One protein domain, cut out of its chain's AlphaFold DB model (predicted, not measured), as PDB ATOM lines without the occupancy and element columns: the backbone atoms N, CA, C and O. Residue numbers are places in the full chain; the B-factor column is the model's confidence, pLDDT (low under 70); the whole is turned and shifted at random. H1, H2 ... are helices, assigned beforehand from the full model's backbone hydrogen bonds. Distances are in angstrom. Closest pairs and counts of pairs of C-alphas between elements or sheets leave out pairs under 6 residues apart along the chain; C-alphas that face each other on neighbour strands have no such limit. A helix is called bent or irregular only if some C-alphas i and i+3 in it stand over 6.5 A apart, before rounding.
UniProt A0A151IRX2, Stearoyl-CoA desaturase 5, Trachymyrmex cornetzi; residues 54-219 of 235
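This is residues 54 to 219 of the 235 residues of the protein "Stearoyl-CoA desaturase 5" of Trachymyrmex cornetzi (UniProt A0A151IRX2). A helical hairpin of H8 and H9 has the long helix H1 beside H9; H8b and the first residues of H1 and H9 gather at one end, and H8a and H9 spread apart from there. H2 crosses H1 near its middle with H7 next to it, while H3, H4, H5 and the loops around them make a head of short helices at the other end. The printed part has 166 residues with nine named helices, H1 to H9 in chain order, and no named strand; its class is all helix. It is compact, with a radius of gyration of the C-alphas of 16.7 A, and spans 51 by 38 by 24 A.

H1, residues 54 to 78, begins at C-alpha 54 (96.249, 82.263, 49.321) and measures 33.0 A. It is neither bent nor irregular, but only just: C-alphas 70 and 73 are 6.3 A apart. H2 is residues 86 to 98, 18.6 A, and H3 residues 104 to 117, 19.6 A. The short helices are H4, residues 131 to 135; H5, residues 145 to 151; H6, residues 157 to 160; and H7, residues 163 to 170. H8, residues 172 to 192, was assigned as one helix by its hydrogen bonds but is bent, with C-alphas 180 and 183 at 7.0 A. Its arms are H8a, residues 172 to 180, which begins at C-alpha 172 (115.701, 69.277, 61.702), and H8b, residues 183 to 192; they stand at a shallow tilt of 25 degrees. H9, residues 196 to 219, measures 33.7 A and ends at C-alpha 219 (95.473, 59.013, 67.439); it too is only just not bent, with C-alphas 204 and 207 at 6.3 A.

H1 is the hub, touching four other helices. It touches H2 at a steep tilt of 55 degrees, opposite ways; their closest C-alphas, Gly 68 and Phe 96, are 3.8 A apart. With residues 73 to 78 alone it touches H3, at Ser 78 and Val 108, 5.0 A. H1, H8b and H9 form an up and down bundle, helices that each run against the one before. H1 touches H9 at Ile 58 and Arg 207, 5.4 A, the same way at a tilt of 36 degrees, only just steep. H1 and H8b only just touch, with 3 pairs of C-alphas within 8 A, the closest those of Thr 54 and Pro 188, 6.1 A. H8b and H9 are a helical hairpin at a steep tilt of 44 degrees, closest at Thr 185 and Ala 199, 5.1 A. H2 touches H7 at a shallow tilt of 26 degrees, closest at Ile 90 and Val 164, 6.5 A, and H8a about perpendicular at 78 degrees, closest at Ala 98 and Gly 180, 3.8 A. H3 and H5 only just touch, with 3 pairs within 8 A, the closest Met 113 and Ser 151, 6.6 A. H4 touches residues 213 to 219 of H9, closest at His 135 and Trp 216, 5.1 A. H6 and H7 touch only at the corner, and only just, with 3 pairs within 8 A, the closest Leu 160 and Ile 166, 6.5 A. Every O i to N i+4 pair is within hydrogen-bond range in H2, H3, H4, H5, H7 and H8a, against 17 of 21 in H1, 4 of 6 in H8b and 15 of 20 in H9; H6 is too short for such a pair.

The two C-alphas farthest apart, those of Lys 149 and Asn 193, are 51.8 A apart. The printed part has no cut. The link from H3 to H4, residues 118 to 130, is long. The mean pLDDT of the printed part is 95.9, and no printed residue is under 70.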
ATOM      1  N   THR A  54      95.856  82.450  47.915       98.19
ATOM      2  CA  THR A  54      96.249  82.263  49.321       98.19
ATOM      3  C   THR A  54      95.406  81.184  50.004       98.19
ATOM      4  O   THR A  54      95.947  80.342  50.721       98.19
ATOM      5  N   THR A  55      94.094  81.160  49.757       97.81
ATOM      6  CA  THR A  55      93.193  80.139  50.317       97.81
ATOM      7  C   THR A  55      93.507  78.739  49.781       97.81
ATOM      8  O   THR A  55      93.629  77.796  50.560       97.81
ATOM      9  N   ILE A  56      93.712  78.594  48.470       98.38
ATOM     10  CA  ILE A  56      94.125  77.325  47.849       98.38
ATOM     11  C   ILE A  56      95.492  76.891  48.386       98.38
ATOM     12  O   ILE A  56      95.709  75.707  48.642       98.38
ATOM     13  N   TRP A  57      96.398  77.838  48.627       98.50
ATOM     14  CA  TRP A  57      97.729  77.560  49.155       98.50
ATOM     15  C   TRP A  57      97.711  76.967  50.571       98.50
ATOM     16  O   TRP A  57      98.496  76.063  50.853       98.50
ATOM     17  N   ILE A  58      96.779  77.387  51.442       98.44
ATOM     18  CA  ILE A  58      96.533  76.733  52.747       98.44
ATOM     19  C   ILE A  58      96.274  75.235  52.541       98.44
ATOM     20  O   ILE A  58      96.924  74.397  53.169       98.44
ATOM     21  N   ILE A  59      95.352  74.897  51.638       98.31
ATOM     22  CA  ILE A  59      94.942  73.513  51.372       98.31
ATOM     23  C   ILE A  59      96.094  72.725  50.739       98.31
ATOM     24  O   ILE A  59      96.401  71.616  51.177       98.31
ATOM     25  N   ALA A  60      96.777  73.304  49.752       98.56
ATOM     26  CA  ALA A  60      97.900  72.667  49.074       98.56
ATOM     27  C   ALA A  60      99.028  72.319  50.055       98.56
ATOM     28  O   ALA A  60      99.478  71.174  50.107       98.56
ATOM     29  N   MET A  61      99.439  73.273  50.895       98.62
ATOM     30  CA  MET A  61     100.497  73.048  51.879       98.62
ATOM     31  C   MET A  61     100.082  72.073  52.985       98.62
ATOM     32  O   MET A  61     100.920  71.310  53.473       98.62
ATOM     33  N   HIS A  62      98.801  72.054  53.363       98.25
ATOM     34  CA  HIS A  62      98.251  71.036  54.256       98.25
ATOM     35  C   HIS A  62      98.369  69.627  53.648       98.25
ATOM     36  O   HIS A  62      98.849  68.704  54.311       98.25
ATOM     37  N   ILE A  63      98.000  69.457  52.375       98.44
ATOM     38  CA  ILE A  63      98.107  68.174  51.667       98.44
ATOM     39  C   ILE A  63      99.571  67.746  51.532       98.44
ATOM     40  O   ILE A  63      99.902  66.609  51.861       98.44
ATOM     41  N   ILE A  64     100.464  68.651  51.116       98.56
ATOM     42  CA  ILE A  64     101.908  68.384  50.993       98.56
ATOM     43  C   ILE A  64     102.480  67.877  52.322       98.56
ATOM     44  O   ILE A  64     103.169  66.856  52.356       98.56
ATOM     45  N   SER A  65     102.128  68.536  53.427       98.31
ATOM     46  CA  SER A  65     102.550  68.129  54.771       98.31
ATOM     47  C   SER A  65     102.070  66.713  55.111       98.31
ATOM     48  O   SER A  65     102.846  65.869  55.567       98.31
ATOM     49  N   ASN A  66     100.802  66.411  54.818       97.31
ATOM     50  CA  ASN A  66     100.217  65.093  55.058       97.31
ATOM     51  C   ASN A  66     100.783  64.001  54.144       97.31
ATOM     52  O   ASN A  66     100.861  62.849  54.569       97.31
ATOM     53  N   ILE A  67     101.236  64.319  52.929       98.31
ATOM     54  CA  ILE A  67     101.981  63.375  52.078       98.31
ATOM     55  C   ILE A  67     103.312  63.007  52.745       98.31
ATOM     56  O   ILE A  67     103.681  61.833  52.772       98.31
ATOM     57  N   GLY A  68     104.010  63.980  53.334       98.19
ATOM     58  CA  GLY A  68     105.242  63.735  54.087       98.19
ATOM     59  C   GLY A  68     105.035  62.823  55.298       98.19
ATOM     60  O   GLY A  68     105.795  61.875  55.500       98.19
ATOM     61  N   VAL A  69     103.971  63.065  56.070       98.06
ATOM     62  CA  VAL A  69     103.605  62.222  57.220       98.06
ATOM     63  C   VAL A  69     103.158  60.834  56.763       98.06
ATOM     64  O   VAL A  69     103.744  59.836  57.168       98.06
ATOM     65  N   SER A  70     102.150  60.746  55.897       97.62
ATOM     66  CA  SER A  70     101.529  59.474  55.508       97.62
ATOM     67  C   SER A  70     102.408  58.631  54.580       97.62
ATOM     68  O   SER A  70     102.577  57.434  54.804       97.62
ATOM     69  N   GLY A  71     102.977  59.236  53.540       97.62
ATOM     70  CA  GLY A  71     103.839  58.565  52.575       97.62
ATOM     71  C   GLY A  71     105.232  58.310  53.136       97.62
ATOM     72  O   GLY A  71     105.768  57.220  52.948       97.62
ATOM     73  N   GLY A  72     105.802  59.285  53.847       98.12
ATOM     74  CA  GLY A  72     107.139  59.216  54.434       98.12
ATOM     75  C   GLY A  72     107.148  58.569  55.815       98.12
ATOM     76  O   GLY A  72     107.345  57.359  55.940       98.12
ATOM     77  N   ALA A  73     106.959  59.378  56.860       98.06
ATOM     78  CA  ALA A  73     107.139  58.966  58.260       98.06
ATOM     79  C   ALA A  73     106.363  57.695  58.616       98.06
ATOM     80  O   ALA A  73     106.926  56.770  59.202       98.06
ATOM     81  N   HIS A  74     105.116  57.603  58.171       98.19
ATOM     82  CA  HIS A  74     104.224  56.490  58.444       98.19
ATOM     83  C   HIS A  74     104.547  55.253  57.587       98.19
ATOM     84  O   HIS A  74     105.042  54.244  58.095       98.19
ATOM     85  N   ARG A  75     104.288  55.300  56.276       98.31
ATOM     86  CA  ARG A  75     104.356  54.103  55.416       98.31
ATOM     87  C   ARG A  75     105.784  53.676  55.077       98.31
ATOM     88  O   ARG A  75     106.088  52.485  55.132       98.31
ATOM     89  N   LEU A  76     106.657  54.628  54.744       98.31
ATOM     90  CA  LEU A  76     108.032  54.333  54.343       98.31
ATOM     91  C   LEU A  76     108.919  54.012  55.547       98.31
ATOM     92  O   LEU A  76     109.457  52.912  55.626       98.31
ATOM     93  N   TRP A  77     109.071  54.954  56.481       98.19
ATOM     94  CA  TRP A  77     110.065  54.829  57.552       98.19
ATOM     95  C   TRP A  77     109.564  54.023  58.757       98.19
ATOM     96  O   TRP A  77     110.335  53.259  59.341       98.19
ATOM     97  N   SER A  78     108.278  54.107  59.114       97.56
ATOM     98  CA  SER A  78     107.765  53.329  60.250       97.56
ATOM     99  C   SER A  78     107.408  51.895  59.882       97.56
ATOM    100  O   SER A  78     107.885  50.981  60.554       97.56
ATOM    101  N   HIS A  79     106.619  51.698  58.820       97.25
ATOM    102  CA  HIS A  79     106.109  50.374  58.434       97.25
ATOM    103  C   HIS A  79     106.892  49.659  57.339       97.25
ATOM    104  O   HIS A  79     106.662  48.468  57.134       97.25
ATOM    105  N   LYS A  80     107.792  50.344  56.622       95.62
ATOM    106  CA  LYS A  80     108.533  49.764  55.489       95.62
ATOM    107  C   LYS A  80     107.610  49.136  54.438       95.62
ATOM    108  O   LYS A  80     107.956  48.128  53.826       95.62
ATOM    109  N   SER A  81     106.432  49.723  54.211       96.94
ATOM    110  CA  SER A  81     105.424  49.137  53.320       96.94
ATOM    111  C   SER A  81     105.819  49.208  51.839       96.94
ATOM    112  O   SER A  81     105.178  48.588  50.997       96.94
ATOM    113  N   TYR A  82     106.854  49.984  51.507       98.00
ATOM    114  CA  TYR A  82     107.454  50.068  50.179       98.00
ATOM    115  C   TYR A  82     108.924  50.503  50.274       98.00
ATOM    116  O   TYR A  82     109.386  50.968  51.316       98.00
ATOM    117  N   LYS A  83     109.669  50.364  49.170       97.12
ATOM    118  CA  LYS A  83     111.046  50.866  49.031       97.12
ATOM    119  C   LYS A  83     111.056  52.092  48.121       97.12
ATOM    120  O   LYS A  83     110.466  52.065  47.046       97.12
ATOM    121  N   ALA A  84     111.765  53.141  48.524       97.50
ATOM    122  CA  ALA A  84     111.883  54.381  47.764       97.50
ATOM    123  C   ALA A  84     113.334  54.635  47.337       97.50
ATOM    124  O   ALA A  84     114.269  54.476  48.126       97.50
ATOM    125  N   LYS A  85     113.526  55.075  46.088       98.06
ATOM    126  CA  LYS A  85     114.820  55.594  45.625       98.06
ATOM    127  C   LYS A  85     115.106  56.953  46.276       98.06
ATOM    128  O   LYS A  85     114.200  57.623  46.772       98.06
ATOM    129  N   LEU A  86     116.373  57.366  46.240       98.31
ATOM    130  CA  LEU A  86     116.854  58.598  46.871       98.31
ATOM    131  C   LEU A  86     116.011  59.856  46.550       98.31
ATOM    132  O   LEU A  86     115.671  60.555  47.501       98.31
ATOM    133  N   PRO A  87     115.590  60.130  45.294       98.44
ATOM    134  CA  PRO A  87     114.821  61.343  44.994       98.44
ATOM    135  C   PRO A  87     113.494  61.421  45.756       98.44
ATOM    136  O   PRO A  87     113.167  62.453  46.336       98.44
ATOM    137  N   LEU A  88     112.757  60.307  45.823       98.38
ATOM    138  CA  LEU A  88     111.493  60.253  46.555       98.38
ATOM    139  C   LEU A  88     111.715  60.374  48.068       98.38
ATOM    140  O   LEU A  88     110.941  61.040  48.741       98.38
ATOM    141  N   ARG A  89     112.791  59.790  48.607       98.50
ATOM    142  CA  ARG A  89     113.139  59.934  50.033       98.50
ATOM    143  C   ARG A  89     113.413  61.390  50.407       98.50
ATOM    144  O   ARG A  89     112.907  61.851  51.424       98.50
ATOM    145  N   ILE A  90     114.159  62.114  49.573       98.69
ATOM    146  CA  ILE A  90     114.430  63.546  49.770       98.69
ATOM    147  C   ILE A  90     113.134  64.355  49.673       98.69
ATOM    148  O   ILE A  90     112.863  65.178  50.544       98.69
ATOM    149  N   LEU A  91     112.303  64.089  48.660       98.69
ATOM    150  CA  LEU A  91     111.009  64.756  48.511       98.69
ATOM    151  C   LEU A  91     110.125  64.549  49.748       98.69
ATOM    152  O   LEU A  91     109.572  65.507  50.278       98.69
ATOM    153  N   LEU A  92     110.032  63.316  50.251       98.62
ATOM    154  CA  LEU A  92     109.244  63.001  51.440       98.62
ATOM    155  C   LEU A  92     109.806  63.651  52.708       98.62
ATOM    156  O   LEU A  92     109.016  64.054  53.556       98.62
ATOM    157  N   LEU A  93     111.129  63.810  52.830       98.56
ATOM    158  CA  LEU A  93     111.742  64.570  53.924       98.56
ATOM    159  C   LEU A  93     111.328  66.048  53.871       98.56
ATOM    160  O   LEU A  93     110.977  66.621  54.903       98.56
ATOM    161  N   ILE A  94     111.337  66.662  52.685       98.62
ATOM    162  CA  ILE A  94     110.908  68.056  52.493       98.62
ATOM    163  C   ILE A  94     109.424  68.206  52.844       98.62
ATOM    164  O   ILE A  94     109.063  69.059  53.655       98.62
ATOM    165  N   CYS A  95     108.572  67.331  52.304       98.62
ATOM    166  CA  CYS A  95     107.142  67.309  52.609       98.62
ATOM    167  C   CYS A  95     106.880  67.096  54.107       98.62
ATOM    168  O   CYS A  95     106.032  67.764  54.687       98.62
ATOM    169  N   PHE A  96     107.624  66.197  54.760       98.50
ATOM    170  CA  PHE A  96     107.500  65.962  56.200       98.50
ATOM    171  C   PHE A  96     107.922  67.194  57.006       98.50
ATOM    172  O   PHE A  96     107.246  67.573  57.961       98.50
ATOM    173  N   SER A  97     108.989  67.870  56.575       98.38
ATOM    174  CA  SER A  97     109.465  69.108  57.199       98.38
ATOM    175  C   SER A  97     108.432  70.235  57.105       98.38
ATOM    176  O   SER A  97     108.296  71.012  58.047       98.38
ATOM    177  N   ALA A  98     107.643  70.282  56.025       98.12
ATOM    178  CA  ALA A  98     106.548  71.241  55.878       98.12
ATOM    179  C   ALA A  98     105.430  71.063  56.926       98.12
ATOM    180  O   ALA A  98     104.735  72.029  57.251       98.12
ATOM    181  N   GLY A  99     105.278  69.852  57.476       96.25
ATOM    182  CA  GLY A  99     104.278  69.524  58.493       96.25
ATOM    183  C   GLY A  99     104.665  69.870  59.930       96.25
ATOM    184  O   GLY A  99     103.809  69.741  60.802       96.25
ATOM    185  N   VAL A 100     105.919  70.284  60.169       96.94
ATOM    186  CA  VAL A 100     106.456  70.742  61.468       96.94
ATOM    187  C   VAL A 100     106.021  69.838  62.634       96.94
ATOM    188  O   VAL A 100     105.343  70.248  63.579       96.94
ATOM    189  N   GLN A 101     106.355  68.555  62.496       94.12
ATOM    190  CA  GLN A 101     106.141  67.503  63.495       94.12
ATOM    191  C   GLN A 101     107.423  67.285  64.322       94.12
ATOM    192  O   GLN A 101     108.398  68.012  64.169       94.12
ATOM    193  N   ASN A 102     107.486  66.249  65.158       93.50
ATOM    194  CA  ASN A 102     108.762  65.810  65.742       93.50
ATOM    195  C   ASN A 102     109.772  65.358  64.666       93.50
ATOM    196  O   ASN A 102     109.427  65.202  63.493       93.50
ATOM    197  N   THR A 103     111.026  65.118  65.064       97.00
ATOM    198  CA  THR A 103     112.044  64.548  64.165       97.00
ATOM    199  C   THR A 103     111.572  63.211  63.589       97.00
ATOM    200  O   THR A 103     110.763  62.520  64.216       97.00
ATOM    201  N   ILE A 104     112.058  62.813  62.405       97.31
ATOM    202  CA  ILE A 104     111.641  61.539  61.785       97.31
ATOM    203  C   ILE A 104     111.950  60.373  62.726       97.31
ATOM    204  O   ILE A 104     111.097  59.507  62.916       97.31
ATOM    205  N   CYS A 105     113.122  60.371  63.368       97.19
ATOM    206  CA  CYS A 105     113.489  59.328  64.319       97.19
ATOM    207  C   CYS A 105     112.518  59.261  65.499       97.19
ATOM    208  O   CYS A 105     112.042  58.178  65.848       97.19
ATOM    209  N   SER A 106     112.180  60.410  66.091       96.31
ATOM    210  CA  SER A 106     111.222  60.456  67.193       96.31
ATOM    211  C   SER A 106     109.819  60.042  66.749       96.31
ATOM    212  O   SER A 106     109.142  59.321  67.476       96.31
ATOM    213  N   TRP A 107     109.385  60.460  65.557       97.50
ATOM    214  CA  TRP A 107     108.080  60.104  65.004       97.50
ATOM    215  C   TRP A 107     107.978  58.593  64.786       97.50
ATOM    216  O   TRP A 107     107.053  57.961  65.287       97.50
ATOM    217  N   VAL A 108     108.974  57.988  64.127       97.81
ATOM    218  CA  VAL A 108     109.023  56.540  63.873       97.81
ATOM    219  C   VAL A 108     109.071  55.746  65.175       97.81
ATOM    220  O   VAL A 108     108.353  54.755  65.316       97.81
ATOM    221  N   LYS A 109     109.883  56.181  66.146       96.94
ATOM    222  CA  LYS A 109     109.951  55.564  67.476       96.94
ATOM    223  C   LYS A 109     108.575  55.557  68.141       96.94
ATOM    224  O   LYS A 109     108.116  54.498  68.564       96.94
ATOM    225  N   ASN A 110     107.910  56.711  68.200       96.19
ATOM    226  CA  ASN A 110     106.597  56.843  68.830       96.19
ATOM    227  C   ASN A 110     105.547  55.994  68.103       96.19
ATOM    228  O   ASN A 110     104.797  55.268  68.748       96.19
ATOM    229  N   HIS A 111     105.549  56.009  66.770       96.69
ATOM    230  CA  HIS A 111     104.603  55.254  65.950       96.69
ATOM    231  C   HIS A 111     104.763  53.737  66.099       96.69
ATOM    232  O   HIS A 111     103.792  53.009  66.296       96.69
ATOM    233  N   ARG A 112     106.002  53.231  66.075       97.25
ATOM    234  CA  ARG A 112     106.282  51.805  66.312       97.25
ATOM    235  C   ARG A 112     105.918  51.379  67.734       97.25
ATOM    236  O   ARG A 112     105.413  50.273  67.920       97.25
ATOM    237  N   MET A 113     106.159  52.238  68.728       96.38
ATOM    238  CA  MET A 113     105.734  52.000  70.111       96.38
ATOM    239  C   MET A 113     104.214  51.920  70.229       96.38
ATOM    240  O   MET A 113     103.720  50.977  70.842       96.38
ATOM    241  N   HIS A 114     103.498  52.848  69.595       94.75
ATOM    242  CA  HIS A 114     102.042  52.851  69.537       94.75
ATOM    243  C   HIS A 114     101.500  51.550  68.934       94.75
ATOM    244  O   HIS A 114     100.721  50.863  69.577       94.75
ATOM    245  N   HIS A 115     101.996  51.104  67.776       93.38
ATOM    246  CA  HIS A 115     101.537  49.829  67.207       93.38
ATOM    247  C   HIS A 115     101.877  48.604  68.063       93.38
ATOM    248  O   HIS A 115     101.089  47.664  68.134       93.38
ATOM    249  N   LYS A 116     103.058  48.573  68.692       93.75
ATOM    250  CA  LYS A 116     103.509  47.409  69.470       93.75
ATOM    251  C   LYS A 116     102.828  47.307  70.836       93.75
ATOM    252  O   LYS A 116     102.681  46.206  71.360       93.75
ATOM    253  N   TYR A 117     102.476  48.442  71.429       92.44
ATOM    254  CA  TYR A 117     101.977  48.539  72.797       92.44
ATOM    255  C   TYR A 117     100.678  49.342  72.895       92.44
ATOM    256  O   TYR A 117     100.432  49.929  73.953       92.44
ATOM    257  N   SER A 118      99.886  49.357  71.817       87.75
ATOM    258  CA  SER A 118      98.635  50.117  71.686       87.75
ATOM    259  C   SER A 118      97.789  49.994  72.937       87.75
ATOM    260  O   SER A 118      97.664  48.904  73.502       87.75
ATOM    261  N   ASP A 119      97.259  51.128  73.386       83.12
ATOM    262  CA  ASP A 119      96.317  51.205  74.504       83.12
ATOM    263  C   ASP A 119      96.879  50.738  75.861       83.12
ATOM    264  O   ASP A 119      96.156  50.613  76.850       83.12
ATOM    265  N   THR A 120      98.196  50.542  75.960       89.62
ATOM    266  CA  THR A 120      98.893  50.315  77.231       89.62
ATOM    267  C   THR A 120      99.596  51.584  77.705       89.62
ATOM    268  O   THR A 120      99.731  52.579  77.000       89.62
ATOM    269  N   ASN A 121     100.129  51.563  78.917       90.56
ATOM    270  CA  ASN A 121     100.964  52.641  79.448       90.56
ATOM    271  C   ASN A 121     102.273  52.899  78.678       90.56
ATOM    272  O   ASN A 121     102.961  53.884  78.957       90.56
ATOM    273  N   ALA A 122     102.652  52.005  77.764       92.00
ATOM    274  CA  ALA A 122     103.795  52.185  76.879       92.00
ATOM    275  C   ALA A 122     103.409  52.724  75.492       92.00
ATOM    276  O   ALA A 122     104.295  52.893  74.659       92.00
ATOM    277  N   ASP A 123     102.129  53.002  75.252       92.06
ATOM    278  CA  ASP A 123     101.665  53.770  74.100       92.06
ATOM    279  C   ASP A 123     101.822  55.278  74.395       92.06
ATOM    280  O   ASP A 123     101.280  55.755  75.402       92.06
ATOM    281  N   PRO A 124     102.574  56.043  73.575       89.88
ATOM    282  CA  PRO A 124     102.784  57.475  73.801       89.88
ATOM    283  C   PRO A 124     101.476  58.278  73.850       89.88
ATOM    284  O   PRO A 124     101.349  59.189  74.673       89.88
ATOM    285  N   HIS A 125     100.486  57.905  73.038       89.38
ATOM    286  CA  HIS A 125      99.207  58.608  72.902       89.38
ATOM    287  C   HIS A 125      98.014  57.708  73.248       89.38
ATOM    288  O   HIS A 125      96.955  57.817  72.641       89.38
ATOM    289  N   ASN A 126      98.187  56.861  74.273       87.69
ATOM    290  CA  ASN A 126      97.185  55.918  74.781       87.69
ATOM    291  C   ASN A 126      95.762  56.513  74.848       87.69
ATOM    292  O   ASN A 126      95.456  57.348  75.712       87.69
ATOM    293  N   SER A 127      94.888  56.005  73.976       83.19
ATOM    294  CA  SER A 127      93.502  56.452  73.816       83.19
ATOM    295  C   SER A 127      92.633  56.192  75.062       83.19
ATOM    296  O   SER A 127      91.705  56.955  75.343       83.19
ATOM    297  N   GLN A 128      92.982  55.191  75.884       84.06
ATOM    298  CA  GLN A 128      92.247  54.819  77.101       84.06
ATOM    299  C   GLN A 128      92.376  55.840  78.236       84.06
ATOM    300  O   GLN A 128      91.607  55.792  79.198       84.06
ATOM    301  N   ARG A 129      93.351  56.759  78.170       84.94
ATOM    302  CA  ARG A 129      93.541  57.787  79.207       84.94
ATOM    303  C   ARG A 129      92.466  58.860  79.135       84.94
ATOM    304  O   ARG A 129      91.898  59.234  80.156       84.94
ATOM    305  N   SER A 130      92.227  59.379  77.936       87.62
ATOM    306  CA  SER A 130      91.098  60.235  77.565       87.62
ATOM    307  C   SER A 130      91.219  60.599  76.085       87.62
ATOM    308  O   SER A 130      92.323  60.622  75.536       87.62
ATOM    309  N   PHE A 131      90.104  60.997  75.466       87.94
ATOM    310  CA  PHE A 131      90.114  61.542  74.105       87.94
ATOM    311  C   PHE A 131      91.102  62.712  73.961       87.94
ATOM    312  O   PHE A 131      91.887  62.760  73.016       87.94
ATOM    313  N   PHE A 132      91.096  63.639  74.925       90.56
ATOM    314  CA  PHE A 132      91.980  64.800  74.896       90.56
ATOM    315  C   PHE A 132      93.455  64.406  75.006       90.56
ATOM    316  O   PHE A 132      94.282  64.962  74.282       90.56
ATOM    317  N   TYR A 133      93.784  63.425  75.858       89.75
ATOM    318  CA  TYR A 133      95.144  62.904  75.968       89.75
ATOM    319  C   TYR A 133      95.626  62.308  74.644       89.75
ATOM    320  O   TYR A 133      96.698  62.694  74.189       89.75
ATOM    321  N   GLY A 134      94.831  61.435  74.013       89.50
ATOM    322  CA  GLY A 134      95.180  60.816  72.729       89.50
ATOM    323  C   GLY A 134      95.270  61.817  71.573       89.50
ATOM    324  O   GLY A 134      96.089  61.648  70.675       89.50
ATOM    325  N   HIS A 135      94.490  62.902  71.618       93.31
ATOM    326  CA  HIS A 135      94.527  63.939  70.589       93.31
ATOM    327  C   HIS A 135      95.740  64.868  70.756       93.31
ATOM    328  O   HIS A 135      96.649  64.860  69.933       93.31
ATOM    329  N   ALA A 136      95.788  65.644  71.840       94.38
ATOM    330  CA  ALA A 136      96.787  66.702  72.021       94.38
ATOM    331  C   ALA A 136      97.538  66.617  73.356       94.38
ATOM    332  O   ALA A 136      98.679  67.064  73.439       94.38
ATOM    333  N   GLY A 137      96.930  66.042  74.402       91.88
ATOM    334  CA  GLY A 137      97.499  66.036  75.753       91.88
ATOM    335  C   GLY A 137      98.877  65.385  75.834       91.88
ATOM    336  O   GLY A 137      99.763  65.915  76.501       91.88
ATOM    337  N   TRP A 138      99.098  64.302  75.087       92.38
ATOM    338  CA  TRP A 138     100.387  63.610  75.021       92.38
ATOM    339  C   TRP A 138     101.561  64.504  74.571       92.38
ATOM    340  O   TRP A 138     102.707  64.200  74.889       92.38
ATOM    341  N   VAL A 139     101.298  65.611  73.865       92.81
ATOM    342  CA  VAL A 139     102.331  66.524  73.341       92.81
ATOM    343  C   VAL A 139     102.974  67.365  74.445       92.81
ATOM    344  O   VAL A 139     104.162  67.671  74.383       92.81
ATOM    345  N   PHE A 140     102.199  67.760  75.454       92.81
ATOM    346  CA  PHE A 140     102.639  68.663  76.523       92.81
ATOM    347  C   PHE A 140     102.584  68.009  77.904       92.81
ATOM    348  O   PHE A 140     102.547  68.694  78.924       92.81
ATOM    349  N   MET A 141     102.595  66.685  77.951       92.44
ATOM    350  CA  MET A 141     102.662  65.902  79.176       92.44
ATOM    351  C   MET A 141     103.932  65.057  79.172       92.44
ATOM    352  O   MET A 141     104.392  64.622  78.116       92.44
ATOM    353  N   LYS A 142     104.524  64.816  80.346       90.88
ATOM    354  CA  LYS A 142     105.703  63.945  80.428       90.88
ATOM    355  C   LYS A 142     105.353  62.509  80.034       90.88
ATOM    356  O   LYS A 142     104.303  61.981  80.416       90.88
ATOM    357  N   GLU A 143     106.277  61.878  79.313       90.56
ATOM    358  CA  GLU A 143     106.180  60.478  78.897       90.56
ATOM    359  C   GLU A 143     106.052  59.543  80.110       90.56
ATOM    360  O   GLU A 143     106.713  59.720  81.136       90.56
ATOM    361  N   HIS A 144     105.226  58.503  79.986       92.19
ATOM    362  CA  HIS A 144     105.057  57.522  81.055       92.19
ATOM    363  C   HIS A 144     106.335  56.664  81.232       92.19
ATOM    364  O   HIS A 144     106.940  56.265  80.231       92.19
ATOM    365  N   PRO A 145     106.733  56.284  82.464       92.44
ATOM    366  CA  PRO A 145     107.950  55.496  82.702       92.44
ATOM    367  C   PRO A 145     108.036  54.187  81.901       92.44
ATOM    368  O   PRO A 145     109.116  53.795  81.456       92.44
ATOM    369  N   GLU A 146     106.906  53.511  81.669       92.56
ATOM    370  CA  GLU A 146     106.878  52.306  80.827       92.56
ATOM    371  C   GLU A 146     107.194  52.585  79.355       92.56
ATOM    372  O   GLU A 146     107.894  51.778  78.740       92.56
ATOM    373  N   PHE A 147     106.745  53.716  78.800       93.88
ATOM    374  CA  PHE A 147     107.131  54.134  77.452       93.88
ATOM    375  C   PHE A 147     108.649  54.336  77.381       93.88
ATOM    376  O   PHE A 147     109.311  53.770  76.510       93.88
ATOM    377  N   ILE A 148     109.230  55.056  78.347       93.19
ATOM    378  CA  ILE A 148     110.678  55.317  78.408       93.19
ATOM    379  C   ILE A 148     111.467  54.003  78.508       93.19
ATOM    380  O   ILE A 148     112.480  53.819  77.832       93.19
ATOM    381  N   LYS A 149     111.008  53.061  79.339       95.25
ATOM    382  CA  LYS A 149     111.662  51.760  79.516       95.25
ATOM    383  C   LYS A 149     111.598  50.908  78.246       95.25
ATOM    384  O   LYS A 149     112.620  50.360  77.838       95.25
ATOM    385  N   LYS A 150     110.415  50.774  77.639       94.69
ATOM    386  CA  LYS A 150     110.199  49.879  76.491       94.69
ATOM    387  C   LYS A 150     110.710  50.469  75.174       94.69
ATOM    388  O   LYS A 150     111.202  49.718  74.340       94.69
ATOM    389  N   SER A 151     110.684  51.791  75.003       93.44
ATOM    390  CA  SER A 151     111.205  52.448  73.792       93.44
ATOM    391  C   SER A 151     112.711  52.256  73.603       93.44
ATOM    392  O   SER A 151     113.165  52.151  72.470       93.44
ATOM    393  N   LYS A 152     113.483  52.099  74.687       93.50
ATOM    394  CA  LYS A 152     114.916  51.742  74.629       93.50
ATOM    395  C   LYS A 152     115.187  50.354  74.041       93.50
ATOM    396  O   LYS A 152     116.310  50.076  73.648       93.50
ATOM    397  N   GLN A 153     114.182  49.479  74.020       93.88
ATOM    398  CA  GLN A 153     114.279  48.118  73.485       93.88
ATOM    399  C   GLN A 153     113.827  48.041  72.020       93.88
ATOM    400  O   GLN A 153     113.818  46.961  71.432       93.88
ATOM    401  N   LEU A 154     113.380  49.160  71.446       93.81
ATOM    402  CA  LEU A 154     112.910  49.218  70.075       93.81
ATOM    403  C   LEU A 154     114.102  49.271  69.113       93.81
ATOM    404  O   LEU A 154     114.980  50.121  69.251       93.81
ATOM    405  N   ASP A 155     114.101  48.397  68.109       94.38
ATOM    406  CA  ASP A 155     115.081  48.457  67.030       94.38
ATOM    407  C   ASP A 155     114.762  49.617  66.072       94.38
ATOM    408  O   ASP A 155     113.667  49.705  65.501       94.38
ATOM    409  N   LEU A 156     115.739  50.512  65.925       95.69
ATOM    410  CA  LEU A 156     115.733  51.665  65.025       95.69
ATOM    411  C   LEU A 156     116.956  51.666  64.090       95.69
ATOM    412  O   LEU A 156     117.211  52.660  63.411       95.69
ATOM    413  N   SER A 157     117.732  50.578  64.045       96.19
ATOM    414  CA  SER A 157     118.962  50.479  63.242       96.19
ATOM    415  C   SER A 157     118.733  50.786  61.756       96.19
ATOM    416  O   SER A 157     119.578  51.380  61.086       96.19
ATOM    417  N   ASP A 158     117.553  50.453  61.246       94.88
ATOM    418  CA  ASP A 158     117.144  50.683  59.866       94.88
ATOM    419  C   ASP A 158     116.950  52.165  59.520       94.88
ATOM    420  O   ASP A 158     117.339  52.594  58.438       94.88
ATOM    421  N   ILE A 159     116.376  52.959  60.428       95.56
ATOM    422  CA  ILE A 159     116.215  54.400  60.205       95.56
ATOM    423  C   ILE A 159     117.501  55.157  60.532       95.56
ATOM    424  O   ILE A 159     117.809  56.148  59.882       95.56
ATOM    425  N   LEU A 160     118.289  54.661  61.490       95.56
ATOM    426  CA  LEU A 160     119.572  55.256  61.861       95.56
ATOM    427  C   LEU A 160     120.657  55.018  60.799       95.56
ATOM    428  O   LEU A 160     121.636  55.758  60.741       95.56
ATOM    429  N   SER A 161     120.479  54.013  59.942       96.44
ATOM    430  CA  SER A 161     121.336  53.768  58.776       96.44
ATOM    431  C   SER A 161     120.856  54.477  57.504       96.44
ATOM    432  O   SER A 161     121.576  54.489  56.505       96.44
ATOM    433  N   ASP A 162     119.671  55.100  57.512       97.62
ATOM    434  CA  ASP A 162     119.150  55.864  56.379       97.62
ATOM    435  C   ASP A 162     119.815  57.265  56.335       97.62
ATOM    436  O   ASP A 162     119.534  58.112  57.187       97.62
ATOM    437  N   PRO A 163     120.655  57.581  55.323       97.88
ATOM    438  CA  PRO A 163     121.359  58.865  55.266       97.88
ATOM    439  C   PRO A 163     120.436  60.082  55.107       97.88
ATOM    440  O   PRO A 163     120.803  61.179  55.521       97.88
ATOM    441  N   VAL A 164     119.243  59.915  54.522       98.38
ATOM    442  CA  VAL A 164     118.258  60.997  54.373       98.38
ATOM    443  C   VAL A 164     117.611  61.298  55.721       98.38
ATOM    444  O   VAL A 164     117.451  62.464  56.072       98.38
ATOM    445  N   VAL A 165     117.294  60.262  56.503       98.00
ATOM    446  CA  VAL A 165     116.772  60.420  57.867       98.00
ATOM    447  C   VAL A 165     117.813  61.079  58.762       98.00
ATOM    448  O   VAL A 165     117.494  62.052  59.435       98.00
ATOM    449  N   ILE A 166     119.071  60.628  58.715       98.19
ATOM    450  CA  ILE A 166     120.159  61.230  59.500       98.19
ATOM    451  C   ILE A 166     120.420  62.687  59.102       98.19
ATOM    452  O   ILE A 166     120.649  63.533  59.968       98.19
ATOM    453  N   PHE A 167     120.357  63.011  57.807       98.38
ATOM    454  CA  PHE A 167     120.413  64.398  57.348       98.38
ATOM    455  C   PHE A 167     119.245  65.220  57.911       98.38
ATOM    456  O   PHE A 167     119.458  66.310  58.442       98.38
ATOM    457  N   GLY A 168     118.026  64.677  57.845       97.62
ATOM    458  CA  GLY A 168     116.825  65.290  58.404       97.62
ATOM    459  C   GLY A 168     116.911  65.520  59.912       97.62
ATOM    460  O   GLY A 168     116.504  66.575  60.381       97.62
ATOM    461  N   GLU A 169     117.491  64.581  60.661       96.88
ATOM    462  CA  GLU A 169     117.720  64.702  62.104       96.88
ATOM    463  C   GLU A 169     118.708  65.833  62.413       96.88
ATOM    464  O   GLU A 169     118.450  66.685  63.260       96.88
ATOM    465  N   ARG A 170     119.827  65.884  61.679       97.81
ATOM    466  CA  ARG A 170     120.891  66.875  61.887       97.81
ATOM    467  C   ARG A 170     120.426  68.307  61.625       97.81
ATOM    468  O   ARG A 170     120.810  69.212  62.357       97.81
ATOM    469  N   TYR A 171     119.631  68.510  60.578       97.88
ATOM    470  CA  TYR A 171     119.169  69.835  60.150       97.88
ATOM    471  C   TYR A 171     117.696  70.088  60.473       97.88
ATOM    472  O   TYR A 171     117.096  71.002  59.913       97.88
ATOM    473  N   PHE A 172     117.123  69.298  61.381       95.94
ATOM    474  CA  PHE A 172     115.701  69.277  61.702       95.94
ATOM    475  C   PHE A 172     115.089  70.672  61.859       95.94
ATOM    476  O   PHE A 172     114.153  71.022  61.140       95.94
ATOM    477  N   LEU A 173     115.659  71.491  62.749       96.88
ATOM    478  CA  LEU A 173     115.128  72.820  63.046       96.88
ATOM    479  C   LEU A 173     115.164  73.734  61.814       96.88
ATOM    480  O   LEU A 173     114.197  74.439  61.546       96.88
ATOM    481  N   LEU A 174     116.256  73.693  61.046       98.31
ATOM    482  CA  LEU A 174     116.414  74.509  59.842       98.31
ATOM    483  C   LEU A 174     115.429  74.089  58.751       98.31
ATOM    484  O   LEU A 174     114.776  74.942  58.156       98.31
ATOM    485  N   LEU A 175     115.291  72.782  58.513       98.38
ATOM    486  CA  LEU A 175     114.388  72.248  57.496       98.38
ATOM    487  C   LEU A 175     112.931  72.560  57.830       98.38
ATOM    488  O   LEU A 175     112.194  73.011  56.957       98.38
ATOM    489  N   GLN A 176     112.512  72.366  59.080       98.00
ATOM    490  CA  GLN A 176     111.137  72.652  59.482       98.00
ATOM    491  C   GLN A 176     110.827  74.142  59.518       98.00
ATOM    492  O   GLN A 176     109.767  74.548  59.051       98.00
ATOM    493  N   LEU A 177     111.745  74.977  60.004       98.19
ATOM    494  CA  LEU A 177     111.549  76.423  59.966       98.19
ATOM    495  C   LEU A 177     111.432  76.913  58.518       98.19
ATOM    496  O   LEU A 177     110.525  77.680  58.189       98.19
ATOM    497  N   PHE A 178     112.313  76.432  57.640       98.69
ATOM    498  CA  PHE A 178     112.329  76.845  56.246       98.69
ATOM    499  C   PHE A 178     111.116  76.322  55.469       98.69
ATOM    500  O   PHE A 178     110.323  77.118  54.972       98.69
ATOM    501  N   PHE A 179     110.933  75.004  55.383       98.56
ATOM    502  CA  PHE A 179     109.861  74.394  54.588       98.56
ATOM    503  C   PHE A 179     108.489  74.466  55.255       98.56
ATOM    504  O   PHE A 179     107.473  74.395  54.568       98.56
ATOM    505  N   GLY A 180     108.446  74.589  56.579       97.75
ATOM    506  CA  GLY A 180     107.212  74.657  57.348       97.75
ATOM    507  C   GLY A 180     106.673  76.066  57.538       97.75
ATOM    508  O   GLY A 180     105.456  76.210  57.579       97.75
ATOM    509  N   PHE A 181     107.519  77.098  57.612       98.12
ATOM    510  CA  PHE A 181     107.055  78.464  57.894       98.12
ATOM    511  C   PHE A 181     107.577  79.504  56.906       98.12
ATOM    512  O   PHE A 181     106.770  80.171  56.264       98.12
ATOM    513  N   ILE A 182     108.895  79.623  56.724       98.62
ATOM    514  CA  ILE A 182     109.478  80.699  55.906       98.62
ATOM    515  C   ILE A 182     109.019  80.595  54.452       98.62
ATOM    516  O   ILE A 182     108.437  81.537  53.922       98.62
ATOM    517  N   LEU A 183     109.257  79.453  53.805       98.62
ATOM    518  CA  LEU A 183     108.923  79.254  52.400       98.62
ATOM    519  C   LEU A 183     107.402  79.317  52.166       98.62
ATOM    520  O   LEU A 183     106.989  80.082  51.292       98.62
ATOM    521  N   PRO A 184     106.546  78.615  52.941       98.50
ATOM    522  CA  PRO A 184     105.101  78.700  52.751       98.50
ATOM    523  C   PRO A 184     104.546  80.113  52.916       98.50
ATOM    524  O   PRO A 184     103.633  80.464  52.178       98.50
ATOM    525  N   THR A 185     105.085  80.923  53.835       98.69
ATOM    526  CA  THR A 185     104.671  82.323  54.034       98.69
ATOM    527  C   THR A 185     105.227  83.259  52.961       98.69
ATOM    528  O   THR A 185     104.521  84.165  52.529       98.69
ATOM    529  N   ALA A 186     106.459  83.050  52.497       98.69
ATOM    530  CA  ALA A 186     107.068  83.886  51.464       98.69
ATOM    531  C   ALA A 186     106.378  83.716  50.099       98.69
ATOM    532  O   ALA A 186     106.191  84.692  49.378       98.69
ATOM    533  N   VAL A 187     105.964  82.494  49.753       98.62
ATOM    534  CA  VAL A 187     105.353  82.182  48.450       98.62
ATOM    535  C   VAL A 187     104.151  83.091  48.121       98.62
ATOM    536  O   VAL A 187     104.196  83.734  47.072       98.62
ATOM    537  N   PRO A 188     103.131  83.252  48.989       98.50
ATOM    538  CA  PRO A 188     102.027  84.167  48.725       98.50
ATOM    539  C   PRO A 188     102.436  85.620  48.510       98.50
ATOM    540  O   PRO A 188     101.887  86.304  47.645       98.50
ATOM    541  N   VAL A 189     103.408  86.087  49.291       98.62
ATOM    542  CA  VAL A 189     103.874  87.474  49.243       98.62
ATOM    543  C   VAL A 189     104.579  87.752  47.920       98.62
ATOM    544  O   VAL A 189     104.277  88.738  47.258       98.62
ATOM    545  N   TYR A 190     105.486  86.872  47.500       98.50
ATOM    546  CA  TYR A 190     106.319  87.126  46.325       98.50
ATOM    547  C   TYR A 190     105.698  86.671  45.002       98.50
ATOM    548  O   TYR A 190     106.003  87.266  43.972       98.50
ATOM    549  N   LEU A 191     104.848  85.638  44.991       98.38
ATOM    550  CA  LEU A 191     104.302  85.099  43.739       98.38
ATOM    551  C   LEU A 191     102.964  85.718  43.332       98.38
ATOM    552  O   LEU A 191     102.664  85.767  42.142       98.38
ATOM    553  N   TRP A 192     102.155  86.186  44.286       98.12
ATOM    554  CA  TRP A 192     100.862  86.814  43.985       98.12
ATOM    555  C   TRP A 192     100.541  88.027  44.865       98.12
ATOM    556  O   TRP A 192      99.375  88.392  45.018       98.12
ATOM    557  N   ASN A 193     101.583  88.677  45.397       97.69
ATOM    558  CA  ASN A 193     101.513  89.966  46.087       97.69
ATOM    559  C   ASN A 193     100.530  89.997  47.275       97.69
ATOM    560  O   ASN A 193      99.831  90.986  47.500       97.69
ATOM    561  N   GLU A 194     100.442  88.898  48.030       98.31
ATOM    562  CA  GLU A 194      99.676  88.855  49.277       98.31
ATOM    563  C   GLU A 194     100.371  89.671  50.377       98.31
ATOM    564  O   GLU A 194     101.595  89.799  50.426       98.31
ATOM    565  N   THR A 195      99.593  90.205  51.314       98.25
ATOM    566  CA  THR A 195     100.166  90.911  52.468       98.25
ATOM    567  C   THR A 195     100.850  89.938  53.432       98.25
ATOM    568  O   THR A 195     100.351  88.839  53.684       98.25
ATOM    569  N   TRP A 196     101.949  90.368  54.063       98.25
ATOM    570  CA  TRP A 196     102.641  89.578  55.092       98.25
ATOM    571  C   TRP A 196     101.704  89.092  56.197       98.25
ATOM    572  O   TRP A 196     101.746  87.922  56.567       98.25
ATOM    573  N   ASN A 197     100.806  89.955  56.676       97.88
ATOM    574  CA  ASN A 197      99.850  89.599  57.722       97.88
ATOM    575  C   ASN A 197      98.951  88.433  57.294       97.88
ATOM    576  O   ASN A 197      98.810  87.459  58.033       97.88
ATOM    577  N   ARG A 198      98.384  88.480  56.081       97.75
ATOM    578  CA  ARG A 198      97.534  87.394  55.570       97.75
ATOM    579  C   ARG A 198      98.334  86.123  55.300       97.75
ATOM    580  O   ARG A 198      97.856  85.031  55.610       97.75
ATOM    581  N   ALA A 199      99.553  86.235  54.781       98.38
ATOM    582  CA  ALA A 199     100.429  85.087  54.558       98.38
ATOM    583  C   ALA A 199     100.839  84.398  55.878       98.38
ATOM    584  O   ALA A 199     100.832  83.171  55.970       98.38
ATOM    585  N   ILE A 200     101.131  85.168  56.929       98.50
ATOM    586  CA  ILE A 200     101.459  84.649  58.265       98.50
ATOM    587  C   ILE A 200     100.240  83.975  58.899       98.50
ATOM    588  O   ILE A 200     100.326  82.815  59.306       98.50
ATOM    589  N   VAL A 201      99.090  84.661  58.941       98.38
ATOM    590  CA  VAL A 201      97.849  84.110  59.512       98.38
ATOM    591  C   VAL A 201      97.446  82.821  58.799       98.38
ATOM    592  O   VAL A 201      97.176  81.814  59.454       98.38
ATOM    593  N   SER A 202      97.482  82.810  57.465       98.25
ATOM    594  CA  SER A 202      97.119  81.632  56.677       98.25
ATOM    595  C   SER A 202      98.069  80.446  56.880       98.25
ATOM    596  O   SER A 202      97.597  79.326  57.059       98.25
ATOM    597  N   GLN A 203      99.392  80.654  56.881       98.50
ATOM    598  CA  GLN A 203     100.360  79.547  56.835       98.50
ATOM    599  C   GLN A 203     100.877  79.091  58.203       98.50
ATOM    600  O   GLN A 203     101.084  77.888  58.407       98.50
ATOM    601  N   ILE A 204     101.084  80.023  59.135       98.06
ATOM    602  CA  ILE A 204     101.656  79.732  60.459       98.06
ATOM    603  C   ILE A 204     100.564  79.363  61.455       98.06
ATOM    604  O   ILE A 204     100.766  78.461  62.260       98.06
ATOM    605  N   PHE A 205      99.404  80.016  61.389       98.31
ATOM    606  CA  PHE A 205      98.344  79.803  62.373       98.31
ATOM    607  C   PHE A 205      97.254  78.875  61.843       98.31
ATOM    608  O   PHE A 205      97.062  77.798  62.398       98.31
ATOM    609  N   ILE A 206      96.591  79.222  60.736       98.56
ATOM    610  CA  ILE A 206      95.469  78.429  60.206       98.56
ATOM    611  C   ILE A 206      95.958  77.071  59.684       98.56
ATOM    612  O   ILE A 206      95.586  76.026  60.216       98.56
ATOM    613  N   ARG A 207      96.825  77.066  58.663       98.38
ATOM    614  CA  ARG A 207      97.308  75.830  58.028       98.38
ATOM    615  C   ARG A 207      97.998  74.907  59.030       98.38
ATOM    616  O   ARG A 207      97.734  73.704  59.023       98.38
ATOM    617  N   TYR A 208      98.901  75.435  59.857       98.38
ATOM    618  CA  TYR A 208      99.663  74.598  60.783       98.38
ATOM    619  C   TYR A 208      98.756  73.967  61.843       98.38
ATOM    620  O   TYR A 208      98.813  72.755  62.030       98.38
ATOM    621  N   MET A 209      97.850  74.748  62.446       98.19
ATOM    622  CA  MET A 209      96.862  74.233  63.396       98.19
ATOM    623  C   MET A 209      96.004  73.126  62.770       98.19
ATOM    624  O   MET A 209      95.887  72.049  63.353       98.19
ATOM    625  N   ILE A 210      95.451  73.343  61.569       97.94
ATOM    626  CA  ILE A 210      94.658  72.319  60.861       97.94
ATOM    627  C   ILE A 210      95.499  71.062  60.609       97.94
ATOM    628  O   ILE A 210      95.026  69.945  60.795       97.94
ATOM    629  N   THR A 211      96.762  71.228  60.212       97.81
ATOM    630  CA  THR A 211      97.670  70.107  59.929       97.81
ATOM    631  C   THR A 211      97.984  69.291  61.181       97.81
ATOM    632  O   THR A 211      97.928  68.065  61.116       97.81
ATOM    633  N   LEU A 212      98.245  69.937  62.321       97.00
ATOM    634  CA  LEU A 212      98.432  69.249  63.601       97.00
ATOM    635  C   LEU A 212      97.187  68.446  63.982       97.00
ATOM    636  O   LEU A 212      97.288  67.246  64.208       97.00
ATOM    637  N   ASN A 213      96.012  69.081  63.968       97.25
ATOM    638  CA  ASN A 213      94.756  68.426  64.340       97.25
ATOM    639  C   ASN A 213      94.410  67.266  63.398       97.25
ATOM    640  O   ASN A 213      93.922  66.235  63.857       97.25
ATOM    641  N   ALA A 214      94.711  67.382  62.101       96.00
ATOM    642  CA  ALA A 214      94.522  66.285  61.158       96.00
ATOM    643  C   ALA A 214      95.395  65.072  61.519       96.00
ATOM    644  O   ALA A 214      94.884  63.958  61.598       96.00
ATOM    645  N   VAL A 215      96.680  65.272  61.827       94.44
ATOM    646  CA  VAL A 215      97.578  64.178  62.240       94.44
ATOM    647  C   VAL A 215      97.144  63.592  63.586       94.44
ATOM    648  O   VAL A 215      97.023  62.378  63.728       94.44
ATOM    649  N   TRP A 216      96.848  64.446  64.560       94.62
ATOM    650  CA  TRP A 216      96.434  64.056  65.909       94.62
ATOM    651  C   TRP A 216      95.071  63.370  65.957       94.62
ATOM    652  O   TRP A 216      94.810  62.572  66.854       94.62
ATOM    653  N   SER A 217      94.189  63.644  64.995       92.62
ATOM    654  CA  SER A 217      92.887  62.981  64.921       92.62
ATOM    655  C   SER A 217      92.999  61.481  64.653       92.62
ATOM    656  O   SER A 217      92.135  60.729  65.093       92.62
ATOM    657  N   ILE A 218      94.079  61.021  64.015       87.50
ATOM    658  CA  ILE A 218      94.330  59.589  63.809       87.50
ATOM    659  C   ILE A 218      94.542  58.890  65.158       87.50
ATOM    660  O   ILE A 218      94.036  57.798  65.364       87.50
ATOM    661  N   ASN A 219      95.196  59.558  66.108       87.00
ATOM    662  CA  ASN A 219      95.473  59.013  67.439       87.00
ATOM    663  C   ASN A 219      94.259  59.058  68.381       87.00
ATOM    664  O   ASN A 219      94.277  58.432  69.438       87.00
TER     665      ASN A 219